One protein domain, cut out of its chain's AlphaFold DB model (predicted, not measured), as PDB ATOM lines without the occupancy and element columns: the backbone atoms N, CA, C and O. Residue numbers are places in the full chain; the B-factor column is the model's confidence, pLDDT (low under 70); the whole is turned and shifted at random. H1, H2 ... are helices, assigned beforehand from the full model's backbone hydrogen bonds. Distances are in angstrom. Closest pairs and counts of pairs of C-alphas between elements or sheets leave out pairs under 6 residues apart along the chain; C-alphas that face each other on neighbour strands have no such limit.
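Overview. This is residues 60 to 170 of the 310 residues of an uncharacterized protein of viral metagenome (UniProt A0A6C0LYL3). What is the main picture? One long helix, H3, makes the long axis; H2 packs on it at residues 100 to 104, H6 runs beside it, and H5 crosses it near its beginning, with H4 packed on H5. Residues 113 to 126 fold back along H3. What is it made of? The printed part has 111 residues with six named helices, H1 to H6 in that order, and no named strand: all helix, compact with a radius of gyration of the C-alphas of 14.8 A, spanning 42 by 32 by 22 A.

Along the chain. Where do the helices begin? H1, residues 66 to 69, begins at C-alpha 66 (163.318, 204.388, 205.538), and H2 is residues 71 to 74. Which is longest? H3, residues 87 to 112, measures 37.0 A. What follows? H4, residues 127 to 135, measures 12.0 A; H5, residues 139 to 148, 14.2 A; H6, residues 154 to 164, 15.7 A, ending at C-alpha 164 (165.781, 197.942, 209.264).

Arrangement. What touches the hub, H3? The closest C-alphas to H2 are Ile 100 and Phe 73, 6.9 A apart; to H5, about perpendicular at 87 degrees, Cys 92 and Phe 142, 5.8 A. H6 only just touches H3, with 3 pairs of C-alphas within 8 A, the closest Ile 154 and Ile 100 at 7.6 A. Where are H1 and H4? H1 is close but not clearly touching H2, the C-alphas of Leu 67 and Phe 73 being 6.9 A apart. H4 touches H5, closest at the C-alphas of Glu 132 and Arg 139, 5.7 A. How are the backbones? Every O i to N i+4 pair is within hydrogen-bond range in H4, H5 and H6, and 21 of 22 in H3; H1 and H2 are too short for one.

Size, cuts and confidence. How large is it? The two farthest C-alphas, Pro 84 and Glu 116, are 43.3 A apart. Which links are long? H2 to H3 and H3 to H4; the printed part has no cut. Where is confidence low? Residues 60 to 64 have pLDDT under 70.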
ATOM      1  N   THR A  60     160.623 208.136 194.162       65.75
ATOM      2  CA  THR A  60     161.003 208.587 195.498       65.75
ATOM      3  C   THR A  60     161.534 210.015 195.404       65.75
ATOM      4  O   THR A  60     162.425 210.297 194.602       65.75
ATOM      5  N   THR A  61     160.980 210.931 196.193       59.69
ATOM      6  CA  THR A  61     161.605 212.235 196.445       59.69
ATOM      7  C   THR A  61     162.803 212.017 197.358       59.69
ATOM      8  O   THR A  61     162.678 211.222 198.279       59.69
ATOM      9  N   GLU A  62     163.928 212.696 197.113       58.47
ATOM     10  CA  GLU A  62     165.129 212.638 197.960       58.47
ATOM     11  C   GLU A  62     164.761 212.900 199.430       58.47
ATOM     12  O   GLU A  62     164.591 214.044 199.852       58.47
ATOM     13  N   CYS A  63     164.582 211.831 200.201       57.06
ATOM     14  CA  CYS A  63     164.364 211.874 201.632       57.06
ATOM     15  C   CYS A  63     165.454 211.037 202.310       57.06
ATOM     16  O   CYS A  63     166.301 210.443 201.646       57.06
ATOM     17  N   THR A  64     165.534 211.117 203.634       69.88
ATOM     18  CA  THR A  64     166.664 210.564 204.400       69.88
ATOM     19  C   THR A  64     166.257 209.436 205.345       69.88
ATOM     20  O   THR A  64     167.100 208.977 206.115       69.88
ATOM     21  N   ASP A  65     164.989 209.002 205.339       83.12
ATOM     22  CA  ASP A  65     164.488 207.965 206.247       83.12
ATOM     23  C   ASP A  65     163.798 206.797 205.524       83.12
ATOM     24  O   ASP A  65     163.221 206.920 204.446       83.12
ATOM     25  N   PHE A  66     163.847 205.612 206.139       88.81
ATOM     26  CA  PHE A  66     163.318 204.388 205.538       88.81
ATOM     27  C   PHE A  66     161.815 204.458 205.218       88.81
ATOM     28  O   PHE A  66     161.378 203.875 204.228       88.81
ATOM     29  N   LEU A  67     161.004 205.128 206.044       88.44
ATOM     30  CA  LEU A  67     159.546 205.147 205.865       88.44
ATOM     31  C   LEU A  67     159.118 205.977 204.654       88.44
ATOM     32  O   LEU A  67     158.123 205.642 204.007       88.44
ATOM     33  N   SER A  68     159.870 207.035 204.367       84.81
ATOM     34  CA  SER A  68     159.690 207.896 203.203       84.81
ATOM     35  C   SER A  68     160.351 207.329 201.949       84.81
ATOM     36  O   SER A  68     159.779 207.461 200.871       84.81
ATOM     37  N   ASP A  69     161.484 206.631 202.070       86.25
ATOM     38  CA  ASP A  69     162.231 206.153 200.901       86.25
ATOM     39  C   ASP A  69     161.838 204.756 200.420       86.25
ATOM     40  O   ASP A  69     162.082 204.382 199.264       86.25
ATOM     41  N   TYR A  70     161.249 203.937 201.293       90.75
ATOM     42  CA  TYR A  70     160.951 202.559 200.941       90.75
ATOM     43  C   TYR A  70     159.850 202.493 199.882       90.75
ATOM     44  O   TYR A  70     158.676 202.730 200.142       90.75
ATOM     45  N   GLU A  71     160.236 202.107 198.668       90.25
ATOM     46  CA  GLU A  71     159.410 202.145 197.455       90.25
ATOM     47  C   GLU A  71     158.016 201.508 197.578       90.25
ATOM     48  O   GLU A  71     157.062 201.978 196.961       90.25
ATOM     49  N   PHE A  72     157.859 200.463 198.397       92.88
ATOM     50  CA  PHE A  72     156.554 199.833 198.604       92.88
ATOM     51  C   PHE A  72     155.626 200.638 199.512       92.88
ATOM     52  O   PHE A  72     154.426 200.420 199.454       92.88
ATOM     53  N   PHE A  73     156.130 201.582 200.304       93.00
ATOM     54  CA  PHE A  73     155.301 202.550 201.030       93.00
ATOM     55  C   PHE A  73     154.874 203.746 200.173       93.00
ATOM     56  O   PHE A  73     154.079 204.560 200.642       93.00
ATOM     57  N   ASN A  74     155.349 203.805 198.923       90.50
ATOM     58  CA  ASN A  74     155.074 204.854 197.940       90.50
ATOM     59  C   ASN A  74     154.409 204.294 196.671       90.50
ATOM     60  O   ASN A  74     154.657 204.750 195.549       90.50
ATOM     61  N   LEU A  75     153.577 203.265 196.831       94.06
ATOM     62  CA  LEU A  75     152.822 202.695 195.722       94.06
ATOM     63  C   LEU A  75     151.729 203.651 195.237       94.06
ATOM     64  O   LEU A  75     151.036 204.292 196.025       94.06
ATOM     65  N   LYS A  76     151.561 203.709 193.919       95.31
ATOM     66  CA  LYS A  76     150.495 204.446 193.242       95.31
ATOM     67  C   LYS A  76     149.130 203.868 193.595       95.31
ATOM     68  O   LYS A  76     148.990 202.650 193.749       95.31
ATOM     69  N   LYS A  77     148.103 204.715 193.651       94.88
ATOM     70  CA  LYS A  77     146.719 204.238 193.754       94.88
ATOM     71  C   LYS A  77     146.315 203.516 192.473       94.88
ATOM     72  O   LYS A  77     146.972 203.656 191.445       94.88
ATOM     73  N   ILE A  78     145.234 202.742 192.530       94.00
ATOM     74  CA  ILE A  78     144.755 201.956 191.381       94.00
ATOM     75  C   ILE A  78     144.467 202.880 190.192       94.00
ATOM     76  O   ILE A  78     144.794 202.542 189.059       94.00
ATOM     77  N   GLU A  79     143.896 204.051 190.471       92.88
ATOM     78  CA  GLU A  79     143.555 205.077 189.479       92.88
ATOM     79  C   GLU A  79     144.781 205.663 188.754       92.88
ATOM     80  O   GLU A  79     144.661 206.092 187.609       92.88
ATOM     81  N   ASP A  80     145.952 205.642 189.398       93.31
ATOM     82  CA  ASP A  80     147.200 206.235 188.900       93.31
ATOM     83  C   ASP A  80     148.093 205.212 188.162       93.31
ATOM     84  O   ASP A  80     149.181 205.544 187.675       93.31
ATOM     85  N   VAL A  81     147.674 203.941 188.102       93.19
ATOM     86  CA  VAL A  81     148.398 202.886 187.383       93.19
ATOM     87  C   VAL A  81     148.066 202.958 185.893       93.19
ATOM     88  O   VAL A  81     146.958 202.652 185.465       93.19
ATOM     89  N   GLU A  82     149.065 203.293 185.078       88.38
ATOM     90  CA  GLU A  82     148.917 203.443 183.618       88.38
ATOM     91  C   GLU A  82     148.807 202.102 182.859       88.38
ATOM     92  O   GLU A  82     148.583 202.082 181.647       88.38
ATOM     93  N   LEU A  83     148.968 200.962 183.544       87.81
ATOM     94  CA  LEU A  83     148.767 199.641 182.945       87.81
ATOM     95  C   LEU A  83     147.280 199.258 182.929       87.81
ATOM     96  O   LEU A  83     146.603 199.385 183.949       87.81
ATOM     97  N   PRO A  84     146.770 198.686 181.823       88.38
ATOM     98  CA  PRO A  84     145.409 198.169 181.778       88.38
ATOM     99  C   PRO A  84     145.296 196.901 182.635       88.38
ATOM    100  O   PRO A  84     145.650 195.800 182.204       88.38
ATOM    101  N   LEU A  85     144.790 197.062 183.857       92.06
ATOM    102  CA  LEU A  85     144.490 195.964 184.774       92.06
ATOM    103  C   LEU A  85     143.073 195.430 184.538       92.06
ATOM    104  O   LEU A  85     142.114 196.194 184.416       92.06
ATOM    105  N   THR A  86     142.927 194.108 184.531       93.69
ATOM    106  CA  THR A  86     141.614 193.449 184.611       93.69
ATOM    107  C   THR A  86     140.969 193.664 185.985       93.69
ATOM    108  O   THR A  86     141.651 193.989 186.952       93.69
ATOM    109  N   GLU A  87     139.661 193.427 186.120       94.75
ATOM    110  CA  GLU A  87     138.959 193.574 187.412       94.75
ATOM    111  C   GLU A  87     139.517 192.656 188.516       94.75
ATOM    112  O   GLU A  87     139.626 193.061 189.677       94.75
ATOM    113  N   SER A  88     139.952 191.441 188.152       95.00
ATOM    114  CA  SER A  88     140.640 190.535 189.086       95.00
ATOM    115  C   SER A  88     141.990 191.113 189.532       95.00
ATOM    116  O   SER A  88     142.306 191.127 190.721       95.00
ATOM    117  N   GLU A  89     142.768 191.682 188.606       95.88
ATOM    118  CA  GLU A  89     144.065 192.302 188.915       95.88
ATOM    119  C   GLU A  89     143.914 193.586 189.739       95.88
ATOM    120  O   GLU A  89     144.695 193.803 190.664       95.88
ATOM    121  N   LYS A  90     142.883 194.399 189.482       96.88
ATOM    122  CA  LYS A  90     142.534 195.550 190.330       96.88
ATOM    123  C   LYS A  90     142.192 195.103 191.747       96.88
ATOM    124  O   LYS A  90     142.666 195.709 192.702       96.88
ATOM    125  N   SER A  91     141.432 194.017 191.890       97.38
ATOM    126  CA  SER A  91     141.108 193.431 193.197       97.38
ATOM    127  C   SER A  91     142.360 192.929 193.922       97.38
ATOM    128  O   SER A  91     142.540 193.196 195.111       97.38
ATOM    129  N   CYS A  92     143.270 192.260 193.203       97.75
ATOM    130  CA  CYS A  92     144.564 191.847 193.745       97.75
ATOM    131  C   CYS A  92     145.392 193.058 194.194       97.75
ATOM    132  O   CYS A  92     145.921 193.063 195.304       97.75
ATOM    133  N   TYR A  93     145.484 194.097 193.364       97.62
ATOM    134  CA  TYR A  93     146.273 195.279 193.687       97.62
ATOM    135  C   TYR A  93     145.683 196.070 194.857       97.62
ATOM    136  O   TYR A  93     146.415 196.448 195.766       97.62
ATOM    137  N   SER A  94     144.358 196.236 194.896       96.88
ATOM    138  CA  SER A  94     143.641 196.866 196.010       96.88
ATOM    139  C   SER A  94     143.965 196.191 197.340       96.88
ATOM    140  O   SER A  94     144.357 196.848 198.303       96.88
ATOM    141  N   TYR A  95     143.883 194.860 197.372       97.75
ATOM    142  CA  TYR A  95     144.211 194.106 198.572       97.75
ATOM    143  C   TYR A  95     145.702 194.197 198.928       97.75
ATOM    144  O   TYR A  95     146.066 194.272 200.098       97.75
ATOM    145  N   TYR A  96     146.586 194.215 197.929       97.69
ATOM    146  CA  TYR A  96     148.021 194.398 198.145       97.69
ATOM    147  C   TYR A  96     148.345 195.763 198.778       97.69
ATOM    148  O   TYR A  96     149.137 195.814 199.722       97.69
ATOM    149  N   LEU A  97     147.680 196.835 198.332       97.12
ATOM    150  CA  LEU A  97     147.766 198.168 198.936       97.12
ATOM    151  C   LEU A  97     147.263 198.169 200.388       97.12
ATOM    152  O   LEU A  97     147.982 198.652 201.258       97.12
ATOM    153  N   GLU A  98     146.099 197.564 200.678       96.75
ATOM    154  CA  GLU A  98     145.574 197.421 202.056       96.75
ATOM    155  C   GLU A  98     146.608 196.752 202.972       96.75
ATOM    156  O   GLU A  98     146.868 197.209 204.087       96.75
ATOM    157  N   MET A  99     147.223 195.666 202.497       97.56
ATOM    158  CA  MET A  99     148.211 194.923 203.272       97.56
ATOM    159  C   MET A  99     149.447 195.764 203.585       97.56
ATOM    160  O   MET A  99     149.924 195.738 204.717       97.56
ATOM    161  N   ILE A 100     149.967 196.492 202.599       96.81
ATOM    162  CA  ILE A 100     151.143 197.350 202.757       96.81
ATOM    163  C   ILE A 100     150.857 198.515 203.696       96.81
ATOM    164  O   ILE A 100     151.651 198.774 204.600       96.81
ATOM    165  N   GLU A 101     149.713 199.167 203.526       95.88
ATOM    166  CA  GLU A 101     149.285 200.275 204.372       95.88
ATOM    167  C   GLU A 101     149.116 199.816 205.828       95.88
ATOM    168  O   GLU A 101     149.567 200.476 206.761       95.88
ATOM    169  N   GLY A 102     148.572 198.614 206.043       96.44
ATOM    170  CA  GLY A 102     148.507 198.002 207.370       96.44
ATOM    171  C   GLY A 102     149.882 197.766 208.010       96.44
ATOM    172  O   GLY A 102     150.037 197.961 209.220       96.44
ATOM    173  N   LEU A 103     150.897 197.376 207.226       97.19
ATOM    174  CA  LEU A 103     152.272 197.246 207.727       97.19
ATOM    175  C   LEU A 103     152.860 198.610 208.094       97.19
ATOM    176  O   LEU A 103     153.453 198.729 209.162       97.19
ATOM    177  N   LYS A 104     152.671 199.622 207.240       95.88
ATOM    178  CA  LYS A 104     153.152 200.991 207.466       95.88
ATOM    179  C   LYS A 104     152.548 201.585 208.742       95.88
ATOM    180  O   LYS A 104     153.283 202.009 209.628       95.88
ATOM    181  N   ASN A 105     151.228 201.489 208.899       95.38
ATOM    182  CA  ASN A 105     150.517 201.956 210.093       95.38
ATOM    183  C   ASN A 105     150.936 201.217 211.367       95.38
ATOM    184  O   ASN A 105     151.014 201.822 212.429       95.38
ATOM    185  N   SER A 106     151.281 199.928 211.272       95.94
ATOM    186  CA  SER A 106     151.810 199.184 212.424       95.94
ATOM    187  C   SER A 106     153.157 199.724 212.918       95.94
ATOM    188  O   SER A 106     153.466 199.554 214.094       95.94
ATOM    189  N   ILE A 107     153.959 200.337 212.039       95.62
ATOM    190  CA  ILE A 107     155.212 201.005 212.418       95.62
ATOM    191  C   ILE A 107     154.896 202.364 213.048       95.62
ATOM    192  O   ILE A 107     155.433 202.667 214.106       95.62
ATOM    193  N   TYR A 108     154.001 203.155 212.442       94.50
ATOM    194  CA  TYR A 108     153.626 204.471 212.976       94.50
ATOM    195  C   TYR A 108     153.032 204.397 214.380       94.50
ATOM    196  O   TYR A 108     153.474 205.143 215.241       94.50
ATOM    197  N   ILE A 109     152.124 203.452 214.643       93.38
ATOM    198  CA  ILE A 109     151.556 203.256 215.989       93.38
ATOM    199  C   ILE A 109     152.668 203.019 217.020       93.38
ATOM    200  O   ILE A 109     152.660 203.605 218.091       93.38
ATOM    201  N   ARG A 110     153.673 202.204 216.682       94.25
ATOM    202  CA  ARG A 110     154.797 201.925 217.587       94.25
ATOM    203  C   ARG A 110     155.737 203.113 217.767       94.25
ATOM    204  O   ARG A 110     156.312 203.262 218.836       94.25
ATOM    205  N   LEU A 111     155.911 203.930 216.728       91.75
ATOM    206  CA  LEU A 111     156.642 205.193 216.836       91.75
ATOM    207  C   LEU A 111     155.916 206.173 217.764       91.75
ATOM    208  O   LEU A 111     156.574 206.847 218.542       91.75
ATOM    209  N   GLU A 112     154.584 206.248 217.688       92.06
ATOM    210  CA  GLU A 112     153.762 207.085 218.573       92.06
ATOM    211  C   GLU A 112     153.759 206.584 220.026       92.06
ATOM    212  O   GLU A 112     153.696 207.392 220.949       92.06
ATOM    213  N   ASP A 113     153.869 205.269 220.225       91.94
ATOM    214  CA  ASP A 113     153.937 204.622 221.541       91.94
ATOM    215  C   ASP A 113     155.353 204.643 222.175       91.94
ATOM    216  O   ASP A 113     155.552 204.032 223.227       91.94
ATOM    217  N   ASP A 114     156.338 205.311 221.555       86.88
ATOM    218  CA  ASP A 114     157.756 205.333 221.975       86.88
ATOM    219  C   ASP A 114     158.366 203.919 222.168       86.88
ATOM    220  O   ASP A 114     159.193 203.674 223.054       86.88
ATOM    221  N   ASP A 115     157.957 202.957 221.332       89.12
ATOM    222  CA  ASP A 115     158.406 201.561 221.394       89.12
ATOM    223  C   ASP A 115     159.908 201.450 221.042       89.12
ATOM    224  O   ASP A 115     160.372 202.037 220.062       89.12
ATOM    225  N   GLU A 116     160.682 200.649 221.791       89.19
ATOM    226  CA  GLU A 116     162.154 200.569 221.639       89.19
ATOM    227  C   GLU A 116     162.595 200.161 220.221       89.19
ATOM    228  O   GLU A 116     163.686 200.515 219.766       89.19
ATOM    229  N   ASN A 117     161.758 199.389 219.516       92.50
ATOM    230  CA  ASN A 117     161.996 198.994 218.135       92.50
ATOM    231  C   ASN A 117     160.696 199.022 217.308       92.50
ATOM    232  O   ASN A 117     159.986 198.010 217.224       92.50
ATOM    233  N   PRO A 118     160.400 200.138 216.621       93.75
ATOM    234  CA  PRO A 118     159.153 200.303 215.872       93.75
ATOM    235  C   PRO A 118     159.043 199.355 214.667       93.75
ATOM    236  O   PRO A 118     157.951 199.102 214.153       93.75
ATOM    237  N   TYR A 119     160.162 198.772 214.228       95.12
ATOM    238  CA  TYR A 119     160.211 197.837 213.108       95.12
ATOM    239  C   TYR A 119     159.907 196.383 213.507       95.12
ATOM    240  O   TYR A 119     159.790 195.522 212.626       95.12
ATOM    241  N   ASP A 120     159.708 196.074 214.799       94.06
ATOM    242  CA  ASP A 120     159.294 194.738 215.261       94.06
ATOM    243  C   ASP A 120     157.806 194.432 214.995       94.06
ATOM    244  O   ASP A 120     157.061 193.919 215.831       94.06
ATOM    245  N   ILE A 121     157.333 194.706 213.784       93.44
ATOM    246  CA  ILE A 121     155.939 194.472 213.414       93.44
ATOM    247  C   ILE A 121     155.628 192.978 213.272       93.44
ATOM    248  O   ILE A 121     156.484 192.145 212.951       93.44
ATOM    249  N   LYS A 122     154.365 192.605 213.484       90.75
ATOM    250  CA  LYS A 122     153.918 191.221 213.282       90.75
ATOM    251  C   LYS A 122     153.665 190.964 211.800       90.75
ATOM    252  O   LYS A 122     153.002 191.742 211.123       90.75
ATOM    253  N   ALA A 123     154.139 189.821 211.310       89.50
ATOM    254  CA  ALA A 123     153.815 189.379 209.961       89.50
ATOM    255  C   ALA A 123     152.322 189.019 209.857       89.50
ATOM    256  O   ALA A 123     151.808 188.316 210.737       89.50
ATOM    257  N   PRO A 124     151.626 189.409 208.777       90.88
ATOM    258  CA  PRO A 124     150.239 189.024 208.577       90.88
ATOM    259  C   PRO A 124     150.067 187.507 208.509       90.88
ATOM    260  O   PRO A 124     150.738 186.806 207.748       90.88
ATOM    261  N   VAL A 125     149.119 186.981 209.281       88.81
ATOM    262  CA  VAL A 125     148.820 185.546 209.341       88.81
ATOM    263  C   VAL A 125     147.584 185.252 208.496       88.81
ATOM    264  O   VAL A 125     146.589 185.963 208.572       88.81
ATOM    265  N   ARG A 126     147.624 184.182 207.688       90.44
ATOM    266  CA  ARG A 126     146.495 183.728 206.842       90.44
ATOM    267  C   ARG A 126     145.949 184.788 205.864       90.44
ATOM    268  O   ARG A 126     144.857 184.597 205.341       90.44
ATOM    269  N   TRP A 127     146.705 185.841 205.555       93.25
ATOM    270  CA  TRP A 127     146.276 186.934 204.672       93.25
ATOM    271  C   TRP A 127     145.845 186.440 203.275       93.25
ATOM    272  O   TRP A 127     144.764 186.778 202.818       93.25
ATOM    273  N   LEU A 128     146.562 185.484 202.670       93.62
ATOM    274  CA  LEU A 128     146.121 184.848 201.414       93.62
ATOM    275  C   LEU A 128     144.793 184.078 201.532       93.62
ATOM    276  O   LEU A 128     144.045 184.005 200.565       93.62
ATOM    277  N   LYS A 129     144.486 183.494 202.701       93.50
ATOM    278  CA  LYS A 129     143.184 182.842 202.939       93.50
ATOM    279  C   LYS A 129     142.077 183.879 203.152       93.50
ATOM    280  O   LYS A 129     140.943 183.629 202.759       93.50
ATOM    281  N   LYS A 130     142.394 185.024 203.778       94.25
ATOM    282  CA  LYS A 130     141.472 186.168 203.897       94.25
ATOM    283  C   LYS A 130     141.131 186.693 202.502       94.25
ATOM    284  O   LYS A 130     139.951 186.796 202.200       94.25
ATOM    285  N   PHE A 131     142.135 186.923 201.655       96.25
ATOM    286  CA  PHE A 131     141.954 187.322 200.259       96.25
ATOM    287  C   PHE A 131     141.014 186.380 199.500       96.25
ATOM    288  O   PHE A 131     139.975 186.813 199.012       96.25
ATOM    289  N   GLU A 132     141.337 185.084 199.484       96.00
ATOM    290  CA  GLU A 132     140.557 184.061 198.775       96.00
ATOM    291  C   GLU A 132     139.094 184.029 199.236       96.00
ATOM    292  O   GLU A 132     138.183 183.927 198.422       96.00
ATOM    293  N   LYS A 133     138.855 184.198 200.543       95.06
ATOM    294  CA  LYS A 133     137.503 184.256 201.108       95.06
ATOM    295  C   LYS A 133     136.749 185.540 200.743       95.06
ATOM    296  O   LYS A 133     135.550 185.470 200.506       95.06
ATOM    297  N   VAL A 134     137.411 186.695 200.786       94.12
ATOM    298  CA  VAL A 134     136.769 188.011 200.606       94.12
ATOM    299  C   VAL A 134     136.473 188.286 199.137       94.12
ATOM    300  O   VAL A 134     135.386 188.750 198.817       94.12
ATOM    301  N   TYR A 135     137.419 187.978 198.251       94.38
ATOM    302  CA  TYR A 135     137.320 188.318 196.832       94.38
ATOM    303  C   TYR A 135     136.841 187.149 195.965       94.38
ATOM    304  O   TYR A 135     136.543 187.348 194.793       94.38
ATOM    305  N   GLY A 136     136.796 185.924 196.501       94.94
ATOM    306  CA  GLY A 136     136.483 184.726 195.714       94.94
ATOM    307  C   GLY A 136     137.548 184.383 194.665       94.94
ATOM    308  O   GLY A 136     137.314 183.523 193.820       94.94
ATOM    309  N   ILE A 137     138.709 185.042 194.713       95.81
ATOM    310  CA  ILE A 137     139.820 184.846 193.780       95.81
ATOM    311  C   ILE A 137     140.798 183.825 194.383       95.81
ATOM    312  O   ILE A 137     141.264 184.015 195.513       95.81
ATOM    313  N   PRO A 138     141.166 182.760 193.652       96.00
ATOM    314  CA  PRO A 138     142.156 181.797 194.106       96.00
ATOM    315  C   PRO A 138     143.480 182.455 194.508       96.00
ATOM    316  O   PRO A 138     144.060 183.271 193.793       96.00
ATOM    317  N   ARG A 139     144.055 182.014 195.628       94.00
ATOM    318  CA  ARG A 139     145.367 182.505 196.105       94.00
ATOM    319  C   ARG A 139     146.537 182.254 195.146       94.00
ATOM    320  O   ARG A 139     147.612 182.816 195.354       94.00
ATOM    321  N   VAL A 140     146.371 181.377 194.155       92.81
ATOM    322  CA  VAL A 140     147.353 181.189 193.076       92.81
ATOM    323  C   VAL A 140     147.343 182.379 192.118       92.81
ATOM    324  O   VAL A 140     148.415 182.904 191.838       92.81
ATOM    325  N   GLU A 141     146.167 182.892 191.752       93.88
ATOM    326  CA  GLU A 141     146.027 184.052 190.863       93.88
ATOM    327  C   GLU A 141     146.630 185.310 191.492       93.88
ATOM    328  O   GLU A 141     147.347 186.047 190.829       93.88
ATOM    329  N   PHE A 142     146.463 185.512 192.804       96.25
ATOM    330  CA  PHE A 142     147.124 186.621 193.505       96.25
ATOM    331  C   PHE A 142     148.657 186.544 193.415       96.25
ATOM    332  O   PHE A 142     149.344 187.549 193.245       96.25
ATOM    333  N   LYS A 143     149.224 185.337 193.539       94.56
ATOM    334  CA  LYS A 143     150.677 185.139 193.426       94.56
ATOM    335  C   LYS A 143     151.158 185.351 191.996       94.56
ATOM    336  O   LYS A 143     152.238 185.902 191.807       94.56
ATOM    337  N   GLU A 144     150.376 184.906 191.020       94.25
ATOM    338  CA  GLU A 144     150.642 185.134 189.602       94.25
ATOM    339  C   GLU A 144     150.550 186.616 189.254       94.25
ATOM    340  O   GLU A 144     151.412 187.098 188.528       94.25
ATOM    341  N   PHE A 145     149.602 187.358 189.831       96.06
ATOM    342  CA  PHE A 145     149.525 188.814 189.728       96.06
ATOM    343  C   PHE A 145     150.818 189.469 190.229       96.06
ATOM    344  O   PHE A 145     151.482 190.160 189.459       96.06
ATOM    345  N   LEU A 146     151.233 189.196 191.474       96.00
ATOM    346  CA  LEU A 146     152.471 189.775 192.011       96.00
ATOM    347  C   LEU A 146     153.683 189.445 191.130       96.00
ATOM    348  O   LEU A 146     154.479 190.325 190.816       96.00
ATOM    349  N   ALA A 147     153.792 188.189 190.689       93.81
ATOM    350  CA  ALA A 147     154.873 187.752 189.818       93.81
ATOM    351  C   ALA A 147     154.827 188.429 188.441       93.81
ATOM    352  O   ALA A 147     155.872 188.809 187.933       93.81
ATOM    353  N   SER A 148     153.643 188.605 187.851       93.50
ATOM    354  CA  SER A 148     153.465 189.212 186.524       93.50
ATOM    355  C   SER A 148     153.923 190.664 186.480       93.50
ATOM    356  O   SER A 148     154.352 191.143 185.429       93.50
ATOM    357  N   TYR A 149     153.841 191.347 187.622       94.31
ATOM    358  CA  TYR A 149     154.162 192.762 187.737       94.31
ATOM    359  C   TYR A 149     155.449 193.056 188.522       94.31
ATOM    360  O   TYR A 149     155.716 194.211 188.847       94.31
ATOM    361  N   ASP A 150     156.263 192.029 188.791       92.12
ATOM    362  CA  ASP A 150     157.502 192.126 189.576       92.12
ATOM    363  C   ASP A 150     157.285 192.811 190.953       92.12
ATOM    364  O   ASP A 150     158.140 193.541 191.460       92.12
ATOM    365  N   LEU A 151     156.120 192.571 191.571       95.00
ATOM    366  CA  LEU A 151     155.783 193.015 192.926       95.00
ATOM    367  C   LEU A 151     156.247 191.977 193.957       95.00
ATOM    368  O   LEU A 151     156.161 190.763 193.750       95.00
ATOM    369  N   ILE A 152     156.740 192.452 195.101       93.06
ATOM    370  CA  ILE A 152     157.300 191.584 196.141       93.06
ATOM    371  C   ILE A 152     156.184 190.995 197.010       93.06
ATOM    372  O   ILE A 152     155.171 191.617 197.297       93.06
ATOM    373  N   ASN A 153     156.359 189.758 197.467       92.88
ATOM    374  CA  ASN A 153     155.390 189.135 198.363       92.88
ATOM    375  C   ASN A 153     155.461 189.740 199.781       92.88
ATOM    376  O   ASN A 153     156.550 189.993 200.295       92.88
ATOM    377  N   ILE A 154     154.314 189.877 200.452       94.56
ATOM    378  CA  ILE A 154     154.174 190.486 201.786       94.56
ATOM    379  C   ILE A 154     155.209 189.982 202.818       94.56
ATOM    380  O   ILE A 154     155.789 190.815 203.514       94.56
ATOM    381  N   PRO A 155     155.534 188.675 202.933       92.50
ATOM    382  CA  PRO A 155     156.544 188.214 203.888       92.50
ATOM    383  C   PRO A 155     157.952 188.782 203.657       92.50
ATOM    384  O   PRO A 155     158.661 189.014 204.630       92.50
ATOM    385  N   TYR A 156     158.349 189.019 202.402       92.94
ATOM    386  CA  TYR A 156     159.646 189.628 202.079       92.94
ATOM    387  C   TYR A 156     159.652 191.130 202.383       92.94
ATOM    388  O   TYR A 156     160.677 191.670 202.789       92.94
ATOM    389  N   ILE A 157     158.502 191.802 202.262       95.06
ATOM    390  CA  ILE A 157     158.353 193.183 202.739       95.06
ATOM    391  C   ILE A 157     158.545 193.236 204.259       95.06
ATOM    392  O   ILE A 157     159.324 194.049 204.746       95.06
ATOM    393  N   VAL A 158     157.908 192.328 205.009       95.00
ATOM    394  CA  VAL A 158     158.088 192.231 206.469       95.00
ATOM    395  C   VAL A 158     159.540 191.920 206.840       95.00
ATOM    396  O   VAL A 158     160.058 192.504 207.786       95.00
ATOM    397  N   GLU A 159     160.211 191.033 206.098       93.88
ATOM    398  CA  GLU A 159     161.640 190.751 206.279       93.88
ATOM    399  C   GLU A 159     162.490 192.017 206.118       93.88
ATOM    400  O   GLU A 159     163.328 192.300 206.972       93.88
ATOM    401  N   ARG A 160     162.248 192.813 205.065       94.50
ATOM    402  CA  ARG A 160     162.987 194.059 204.824       94.50
ATOM    403  C   ARG A 160     162.742 195.110 205.906       94.50
ATOM    404  O   ARG A 160     163.708 195.760 206.299       94.50
ATOM    405  N   ILE A 161     161.497 195.246 206.374       95.31
ATOM    406  CA  ILE A 161     161.123 196.142 207.480       95.31
ATOM    407  C   ILE A 161     161.854 195.719 208.757       95.31
ATOM    408  O   ILE A 161     162.573 196.514 209.344       95.31
ATOM    409  N   LYS A 162     161.748 194.447 209.156       94.81
ATOM    410  CA  LYS A 162     162.413 193.925 210.360       94.81
ATOM    411  C   LYS A 162     163.933 194.071 210.303       94.81
ATOM    412  O   LYS A 162     164.551 194.390 211.315       94.81
ATOM    413  N   LYS A 163     164.528 193.891 209.121       94.31
ATOM    414  CA  LYS A 163     165.961 194.110 208.897       94.31
ATOM    415  C   LYS A 163     166.383 195.554 209.183       94.31
ATOM    416  O   LYS A 163     167.499 195.746 209.651       94.31
ATOM    417  N   GLU A 164     165.516 196.535 208.932       93.50
ATOM    418  CA  GLU A 164     165.781 197.942 209.264       93.50
ATOM    419  C   GLU A 164     165.953 198.141 210.776       93.50
ATOM    420  O   GLU A 164     166.880 198.814 211.208       93.50
ATOM    421  N   GLY A 165     165.151 197.448 211.587       91.88
ATOM    422  CA  GLY A 165     165.307 197.411 213.044       91.88
ATOM    423  C   GLY A 165     166.340 196.408 213.565       91.88
ATOM    424  O   GLY A 165     166.321 196.103 214.754       91.88
ATOM    425  N   GLY A 166     167.188 195.819 212.713       93.19
ATOM    426  CA  GLY A 166     168.189 194.824 213.126       93.19
ATOM    427  C   GLY A 166     167.629 193.445 213.512       93.19
ATOM    428  O   GLY A 166     168.328 192.652 214.143       93.19
ATOM    429  N   ILE A 167     166.387 193.127 213.139       91.94
ATOM    430  CA  ILE A 167     165.700 191.882 213.514       91.94
ATOM    431  C   ILE A 167     165.833 190.838 212.398       91.94
ATOM    432  O   ILE A 167     165.400 191.049 211.262       91.94
ATOM    433  N   GLU A 168     166.363 189.657 212.727       88.69
ATOM    434  CA  GLU A 168     166.417 188.525 211.797       88.69
ATOM    435  C   GLU A 168     165.030 187.863 211.656       88.69
ATOM    436  O   GLU A 168     164.500 187.271 212.598       88.69
ATOM    437  N   TYR A 169     164.440 187.909 210.456       83.44
ATOM    438  CA  TYR A 169     163.129 187.313 210.181       83.44
ATOM    439  C   TYR A 169     163.208 186.119 209.225       83.44
ATOM    440  O   TYR A 169     163.248 186.258 208.009       83.44
ATOM    441  N   LYS A 170     163.114 184.904 209.773       79.31
ATOM    442  CA  LYS A 170     163.173 183.649 208.990       79.31
ATOM    443  C   LYS A 170     161.844 183.244 208.353       79.31
ATOM    444  O   LYS A 170     161.767 182.198 207.714       79.31
TER     445      LYS A 170